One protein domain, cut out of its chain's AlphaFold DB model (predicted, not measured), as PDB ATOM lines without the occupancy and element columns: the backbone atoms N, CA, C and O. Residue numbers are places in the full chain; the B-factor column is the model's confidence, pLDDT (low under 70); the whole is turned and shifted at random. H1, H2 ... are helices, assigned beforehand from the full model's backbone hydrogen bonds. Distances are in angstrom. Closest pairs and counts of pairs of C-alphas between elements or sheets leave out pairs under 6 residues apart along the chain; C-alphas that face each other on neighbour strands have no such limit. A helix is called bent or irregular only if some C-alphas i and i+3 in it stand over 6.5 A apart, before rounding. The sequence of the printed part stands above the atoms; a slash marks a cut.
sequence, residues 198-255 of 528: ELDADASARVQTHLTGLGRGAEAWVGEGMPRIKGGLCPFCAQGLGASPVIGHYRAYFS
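AT A GLANCE: This is residues 198 to 255 of the 528 residues of an uncharacterized protein of Rhizobiales bacterium GAS191 (UniProt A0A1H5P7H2). Helices H1 and H2 meet at a corner as an L, and the short helix H3 sits between its arms, packed on H1 residues 203 to 207. A loop, residues 229 to 246, folds back from H2 to H3. The 58 printed residues hold H1, H2 and H3 in that order, all helix in class, compact with a radius of gyration of the C-alphas of 11.0 A, spanning 27 by 26 by 18 A.

IN THESE COORDINATES: H1, residues 201 to 214, begins at C-alpha (51.216, 17.574, -1.642) and is 20.0 A long. H2, residues 218 to 228, is 15.6 A long and only just irregular: C-alphas 224 and 227 are 6.6 A apart. H3, residues 247 to 253, is 9.6 A long and ends at C-alpha (46.935, 18.488, -10.773).

HOW THE PARTS SIT: H1, with residues 211 to 212 alone, only just touches H2, only at the corner, with 3 pairs of C-alphas within 8 A; the closest C-alphas, of Leu 211 and Ala 218, are 5.6 A apart. H1, with residues 203 to 207 alone, touches H3, closest at the C-alphas of Ala 203 and His 249, 5.3 A; at 72 degrees they are only just about perpendicular. H2 and H3 are close but not clearly touching, the closest C-alphas, of Met 226 and Arg 251, 7.0 A apart. Every O i to N i+4 pair is within hydrogen-bond range in H1 and H3, and 5 of 7 in H2.

THE WHOLE: The C-alphas farthest apart, of Ala 201 and Ala 238, are 29.3 A apart. The printed part has no cut; the link H2 to H3 is long, and pLDDT is under 70 at residues 198 to 203.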
ATOM      1  N   GLU A 198      41.431  16.847  -2.281       55.84
ATOM      2  CA  GLU A 198      41.545  15.757  -3.260       55.84
ATOM      3  C   GLU A 198      42.958  15.642  -3.885       55.84
ATOM      4  O   GLU A 198      43.247  14.678  -4.596       55.84
ATOM      5  N   LEU A 199      43.847  16.609  -3.612       63.25
ATOM      6  CA  LEU A 199      45.264  16.628  -3.978       63.25
ATOM      7  C   LEU A 199      46.156  16.704  -2.743       63.25
ATOM      8  O   LEU A 199      46.358  17.769  -2.167       63.25
ATOM      9  N   ASP A 200      46.789  15.586  -2.417       64.00
ATOM     10  CA  ASP A 200      47.898  15.583  -1.468       64.00
ATOM     11  C   ASP A 200      49.151  16.262  -2.080       64.00
ATOM     12  O   ASP A 200      49.412  16.159  -3.286       64.00
ATOM     13  N   ALA A 201      49.952  16.940  -1.259       65.19
ATOM     14  CA  ALA A 201      51.216  17.574  -1.642       65.19
ATOM     15  C   ALA A 201      52.184  16.569  -2.291       65.19
ATOM     16  O   ALA A 201      52.822  16.865  -3.306       65.19
ATOM     17  N   ASP A 202      52.196  15.334  -1.786       65.88
ATOM     18  CA  ASP A 202      52.981  14.229  -2.330       65.88
ATOM     19  C   ASP A 202      52.577  13.859  -3.768       65.88
ATOM     20  O   ASP A 202      53.422  13.512  -4.599       65.88
ATOM     21  N   ALA A 203      51.280  13.941  -4.089       69.50
ATOM     22  CA  ALA A 203      50.770  13.706  -5.440       69.50
ATOM     23  C   ALA A 203      51.281  14.776  -6.415       69.50
ATOM     24  O   ALA A 203      51.710  14.462  -7.529       69.50
ATOM     25  N   SER A 204      51.282  16.034  -5.977       70.88
ATOM     26  CA  SER A 204      51.777  17.168  -6.758       70.88
ATOM     27  C   SER A 204      53.296  17.123  -6.948       70.88
ATOM     28  O   SER A 204      53.782  17.321  -8.061       70.88
ATOM     29  N   ALA A 205      54.058  16.765  -5.908       72.69
ATOM     30  CA  ALA A 205      55.510  16.599  -5.985       72.69
ATOM     31  C   ALA A 205      55.916  15.456  -6.932       72.69
ATOM     32  O   ALA A 205      56.854  15.601  -7.722       72.69
ATOM     33  N   ARG A 206      55.176  14.335  -6.918       76.75
ATOM     34  CA  ARG A 206      55.353  13.232  -7.878       76.75
ATOM     35  C   ARG A 206      55.087  13.679  -9.316       76.75
ATOM     36  O   ARG A 206      55.864  13.340 -10.209       76.75
ATOM     37  N   VAL A 207      54.042  14.479  -9.537       80.75
ATOM     38  CA  VAL A 207      53.742  15.089 -10.842       80.75
ATOM     39  C   VAL A 207      54.863  16.030 -11.284       80.75
ATOM     40  O   VAL A 207      55.377  15.867 -12.384       80.75
ATOM     41  N   GLN A 208      55.308  16.952 -10.432       78.88
ATOM     42  CA  GLN A 208      56.403  17.889 -10.722       78.88
ATOM     43  C   GLN A 208      57.729  17.177 -11.035       78.88
ATOM     44  O   GLN A 208      58.409  17.510 -12.008       78.88
ATOM     45  N   THR A 209      58.072  16.140 -10.268       84.12
ATOM     46  CA  THR A 209      59.255  15.299 -10.514       84.12
ATOM     47  C   THR A 209      59.160  14.617 -11.877       84.12
ATOM     48  O   THR A 209      60.114  14.631 -12.658       84.12
ATOM     49  N   HIS A 210      57.988  14.064 -12.203       85.19
ATOM     50  CA  HIS A 210      57.761  13.423 -13.491       85.19
ATOM     51  C   HIS A 210      57.821  14.426 -14.656       85.19
ATOM     52  O   HIS A 210      58.485  14.149 -15.653       85.19
ATOM     53  N   LEU A 211      57.217  15.611 -14.509       82.69
ATOM     54  CA  LEU A 211      57.268  16.701 -15.490       82.69
ATOM     55  C   LEU A 211      58.699  17.200 -15.730       82.69
ATOM     56  O   LEU A 211      59.074  17.451 -16.871       82.69
ATOM     57  N   THR A 212      59.521  17.279 -14.681       83.44
ATOM     58  CA  THR A 212      60.941  17.650 -14.803       83.44
ATOM     59  C   THR A 212      61.699  16.646 -15.673       83.44
ATOM     60  O   THR A 212      62.477  17.039 -16.542       83.44
ATOM     61  N   GLY A 213      61.421  15.349 -15.502       84.19
ATOM     62  CA  GLY A 213      61.991  14.284 -16.330       84.19
ATOM     63  C   GLY A 213      61.550  14.310 -17.802       84.19
ATOM     64  O   GLY A 213      62.236  13.737 -18.643       84.19
ATOM     65  N   LEU A 214      60.440  14.984 -18.129       84.06
ATOM     66  CA  LEU A 214      59.913  15.129 -19.496       84.06
ATOM     67  C   LEU A 214      60.506  16.334 -20.253       84.06
ATOM     68  O   LEU A 214      60.341  16.439 -21.467       84.06
ATOM     69  N   GLY A 215      61.221  17.229 -19.564       77.94
ATOM     70  CA  GLY A 215      61.921  18.357 -20.175       77.94
ATOM     71  C   GLY A 215      61.067  19.613 -20.394       77.94
ATOM     72  O   GLY A 215      59.974  19.790 -19.854       77.94
ATOM     73  N   ARG A 216      61.614  20.565 -21.158       78.19
ATOM     74  CA  ARG A 216      61.049  21.917 -21.306       78.19
ATOM     75  C   ARG A 216      59.690  21.866 -22.020       78.19
ATOM     76  O   ARG A 216      59.589  21.310 -23.105       78.19
ATOM     77  N   GLY A 217      58.661  22.483 -21.432       73.81
ATOM     78  CA  GLY A 217      57.297  22.510 -21.991       73.81
ATOM     79  C   GLY A 217      56.410  21.318 -21.603       73.81
ATOM     80  O   GLY A 217      55.254  21.272 -22.019       73.81
ATOM     81  N   ALA A 218      56.908  20.392 -20.776       78.38
ATOM     82  CA  ALA A 218      56.174  19.194 -20.375       78.38
ATOM     83  C   ALA A 218      54.848  19.479 -19.656       78.38
ATOM     84  O   ALA A 218      53.852  18.826 -19.946       78.38
ATOM     85  N   GLU A 219      54.805  20.457 -18.744       76.94
ATOM     86  CA  GLU A 219      53.580  20.775 -17.990       76.94
ATOM     87  C   GLU A 219      52.438  21.212 -18.916       76.94
ATOM     88  O   GLU A 219      51.321  20.716 -18.789       76.94
ATOM     89  N   ALA A 220      52.731  22.078 -19.892       73.50
ATOM     90  CA  ALA A 220      51.753  22.525 -20.881       73.50
ATOM     91  C   ALA A 220      51.292  21.365 -21.776       73.50
ATOM     92  O   ALA A 220      50.095  21.162 -21.956       73.50
ATOM     93  N   TRP A 221      52.230  20.547 -22.266       81.44
ATOM     94  CA  TRP A 221      51.921  19.397 -23.116       81.44
ATOM     95  C   TRP A 221      51.046  18.350 -22.411       81.44
ATOM     96  O   TRP A 221      50.044  17.898 -22.969       81.44
ATOM     97  N   VAL A 222      51.383  17.985 -21.168       83.38
ATOM     98  CA  VAL A 222      50.570  17.048 -20.381       83.38
ATOM     99  C   VAL A 222      49.216  17.668 -20.045       83.38
ATOM    100  O   VAL A 222      48.195  17.000 -20.203       83.38
ATOM    101  N   GLY A 223      49.181  18.942 -19.647       78.12
ATOM    102  CA  GLY A 223      47.942  19.656 -19.340       78.12
ATOM    103  C   GLY A 223      46.973  19.719 -20.519       78.12
ATOM    104  O   GLY A 223      45.789  19.443 -20.349       78.12
ATOM    105  N   GLU A 224      47.466  19.983 -21.731       80.94
ATOM    106  CA  GLU A 224      46.670  19.937 -22.967       80.94
ATOM    107  C   GLU A 224      46.213  18.516 -23.339       80.94
ATOM    108  O   GLU A 224      45.170  18.330 -23.978       80.94
ATOM    109  N   GLY A 225      46.998  17.505 -22.961       83.56
ATOM    110  CA  GLY A 225      46.703  16.093 -23.190       83.56
ATOM    111  C   GLY A 225      45.662  15.517 -22.228       83.56
ATOM    112  O   GLY A 225      44.898  14.634 -22.622       83.56
ATOM    113  N   MET A 226      45.578  16.023 -20.994       85.25
ATOM    114  CA  MET A 226      44.692  15.485 -19.955       85.25
ATOM    115  C   MET A 226      43.201  15.469 -20.342       85.25
ATOM    116  O   MET A 226      42.576  14.415 -20.192       85.25
ATOM    117  N   PRO A 227      42.623  16.540 -20.923       82.50
ATOM    118  CA  PRO A 227      41.241  16.529 -21.414       82.50
ATOM    119  C   PRO A 227      40.988  15.539 -22.561       82.50
ATOM    120  O   PRO A 227      39.841  15.205 -22.857       82.50
ATOM    121  N   ARG A 228      42.043  15.070 -23.243       85.00
ATOM    122  CA  ARG A 228      41.944  14.155 -24.392       85.00
ATOM    123  C   ARG A 228      41.850  12.684 -23.973       85.00
ATOM    124  O   ARG A 228      41.569  11.837 -24.820       85.00
ATOM    125  N   ILE A 229      42.049  12.368 -22.691       84.94
ATOM    126  CA  ILE A 229      41.932  11.008 -22.151       84.94
ATOM    127  C   ILE A 229      40.456  10.623 -22.050       84.94
ATOM    128  O   ILE A 229      39.718  11.129 -21.207       84.94
ATOM    129  N   LYS A 230      40.033   9.669 -22.883       80.44
ATOM    130  CA  LYS A 230      38.673   9.114 -22.888       80.44
ATOM    131  C   LYS A 230      38.708   7.631 -22.531       80.44
ATOM    132  O   LYS A 230      39.611   6.911 -22.947       80.44
ATOM    133  N   GLY A 231      37.751   7.176 -21.720       80.50
ATOM    134  CA  GLY A 231      37.624   5.759 -21.349       80.50
ATOM    135  C   GLY A 231      38.817   5.163 -20.583       80.50
ATOM    136  O   GLY A 231      38.957   3.949 -20.539       80.50
ATOM    137  N   GLY A 232      39.699   5.990 -20.003       82.06
ATOM    138  CA  GLY A 232      40.881   5.518 -19.269       82.06
ATOM    139  C   GLY A 232      42.032   5.001 -20.144       82.06
ATOM    140  O   GLY A 232      42.946   4.376 -19.611       82.06
ATOM    141  N   LEU A 233      42.009   5.266 -21.454       86.81
ATOM    142  CA  LEU A 233      43.051   4.861 -22.402       86.81
ATOM    143  C   LEU A 233      44.010   6.019 -22.715       86.81
ATOM    144  O   LEU A 233      43.603   7.179 -22.803       86.81
ATOM    145  N   CYS A 234      45.288   5.698 -22.912       86.81
ATOM    146  CA  CYS A 234      46.303   6.646 -23.347       86.81
ATOM    147  C   CYS A 234      46.030   7.092 -24.795       86.81
ATOM    148  O   CYS A 234      46.001   6.239 -25.683       86.81
ATOM    149  N   PRO A 235      45.899   8.401 -25.081       84.44
ATOM    150  CA  PRO A 235      45.601   8.892 -26.428       84.44
ATOM    151  C   PRO A 235      46.753   8.705 -27.430       84.44
ATOM    152  O   PRO A 235      46.542   8.878 -28.625       84.44
ATOM    153  N   PHE A 236      47.959   8.352 -26.965       86.25
ATOM    154  CA  PHE A 236      49.131   8.139 -27.822       86.25
ATOM    155  C   PHE A 236      49.354   6.667 -28.180       86.25
ATOM    156  O   PHE A 236      49.597   6.348 -29.337       86.25
ATOM    157  N   CYS A 237      49.287   5.767 -27.193       90.31
ATOM    158  CA  CYS A 237      49.621   4.350 -27.376       90.31
ATOM    159  C   CYS A 237      48.438   3.392 -27.163       90.31
ATOM    160  O   CYS A 237      48.635   2.182 -27.197       90.31
ATOM    161  N   ALA A 238      47.232   3.916 -26.911       86.38
ATOM    162  CA  ALA A 238      45.999   3.163 -26.655       86.38
ATOM    163  C   ALA A 238      46.045   2.178 -25.463       86.38
ATOM    164  O   ALA A 238      45.133   1.374 -25.293       86.38
ATOM    165  N   GLN A 239      47.069   2.246 -24.604       88.69
ATOM    166  CA  GLN A 239      47.171   1.408 -23.404       88.69
ATOM    167  C   GLN A 239      46.257   1.907 -22.278       88.69
ATOM    168  O   GLN A 239      46.024   3.109 -22.139       88.69
ATOM    169  N   GLY A 240      45.773   0.991 -21.438       88.12
ATOM    170  CA  GLY A 240      45.027   1.336 -20.228       88.12
ATOM    171  C   GLY A 240      45.892   2.089 -19.216       88.12
ATOM    172  O   GLY A 240      46.981   1.646 -18.867       88.12
ATOM    173  N   LEU A 241      45.394   3.219 -18.715       87.62
ATOM    174  CA  LEU A 241      46.116   4.079 -17.773       87.62
ATOM    175  C   LEU A 241      45.916   3.677 -16.303       87.62
ATOM    176  O   LEU A 241      46.557   4.252 -15.434       87.62
ATOM    177  N   GLY A 242      45.058   2.696 -16.005       81.31
ATOM    178  CA  GLY A 242      44.698   2.326 -14.626       81.31
ATOM    179  C   GLY A 242      45.866   1.853 -13.750       81.31
ATOM    180  O   GLY A 242      45.817   2.032 -12.541       81.31
ATOM    181  N   ALA A 243      46.928   1.307 -14.351       83.31
ATOM    182  CA  ALA A 243      48.144   0.898 -13.641       83.31
ATOM    183  C   ALA A 243      49.199   2.020 -13.531       83.31
ATOM    184  O   ALA A 243      50.259   1.809 -12.947       83.31
ATOM    185  N   SER A 244      48.949   3.199 -14.118       84.69
ATOM    186  CA  SER A 244      49.911   4.302 -14.102       84.69
ATOM    187  C   SER A 244      50.016   4.911 -12.701       84.69
ATOM    188  O   SER A 244      49.006   5.391 -12.178       84.69
ATOM    189  N   PRO A 245      51.228   5.001 -12.123       79.75
ATOM    190  CA  PRO A 245      51.423   5.595 -10.804       79.75
ATOM    191  C   PRO A 245      51.253   7.123 -10.795       79.75
ATOM    192  O   PRO A 245      51.250   7.719  -9.725       79.75
ATOM    193  N   VAL A 246      51.121   7.779 -11.959       80.69
ATOM    194  CA  VAL A 246      51.073   9.253 -12.061       80.69
ATOM    195  C   VAL A 246      49.741   9.779 -12.610       80.69
ATOM    196  O   VAL A 246      49.401  10.937 -12.384       80.69
ATOM    197  N   ILE A 247      48.925   8.955 -13.282       83.75
ATOM    198  CA  ILE A 247      47.730   9.465 -13.978       83.75
ATOM    199  C   ILE A 247      46.647  10.023 -13.043       83.75
ATOM    200  O   ILE A 247      46.005  11.023 -13.371       83.75
ATOM    201  N   GLY A 248      46.447   9.404 -11.874       78.56
ATOM    202  CA  GLY A 248      45.508   9.899 -10.865       78.56
ATOM    203  C   GLY A 248      45.942  11.264 -10.333       78.56
ATOM    204  O   GLY A 248      45.131  12.181 -10.228       78.56
ATOM    205  N   HIS A 249      47.248  11.428 -10.119       78.62
ATOM    206  CA  HIS A 249      47.844  12.687  -9.698       78.62
ATOM    207  C   HIS A 249      47.739  13.767 -10.784       78.62
ATOM    208  O   HIS A 249      47.440  14.910 -10.459       78.62
ATOM    209  N   TYR A 250      47.870  13.420 -12.072       79.69
ATOM    210  CA  TYR A 250      47.646  14.372 -13.164       79.69
ATOM    211  C   TYR A 250      46.198  14.869 -13.261       79.69
ATOM    212  O   TYR A 250      45.993  16.059 -13.483       79.69
ATOM    213  N   ARG A 251      45.184  14.006 -13.085       77.56
ATOM    214  CA  ARG A 251      43.767  14.443 -13.112       77.56
ATOM    215  C   ARG A 251      43.483  15.506 -12.068       77.56
ATOM    216  O   ARG A 251      42.775  16.469 -12.333       77.56
ATOM    217  N   ALA A 252      44.069  15.312 -10.901       72.75
ATOM    218  CA  ALA A 252      43.928  16.223  -9.799       72.75
ATOM    219  C   ALA A 252      44.770  17.505 -10.054       72.75
ATOM    220  O   ALA A 252      44.257  18.621  -9.954       72.75
ATOM    221  N   TYR A 253      46.021  17.366 -10.510       73.44
ATOM    222  CA  TYR A 253      46.935  18.488 -10.773       73.44
ATOM    223  C   TYR A 253      46.436  19.414 -11.892       73.44
ATOM    224  O   TYR A 253      46.622  20.621 -11.822       73.44
ATOM    225  N   PHE A 254      45.754  18.885 -12.908       76.44
ATOM    226  CA  PHE A 254      45.159  19.669 -13.998       76.44
ATOM    227  C   PHE A 254      43.656  19.935 -13.804       76.44
ATOM    228  O   PHE A 254      42.937  20.185 -14.771       76.44
ATOM    229  N   SER A 255      43.166  19.885 -12.563       76.38
ATOM    230  CA  SER A 255      41.783  20.241 -12.241       76.38
ATOM    231  C   SER A 255      41.522  21.748 -12.389       76.38
ATOM    232  O   SER A 255      42.408  22.585 -12.191       76.38
TER     233      SER A 255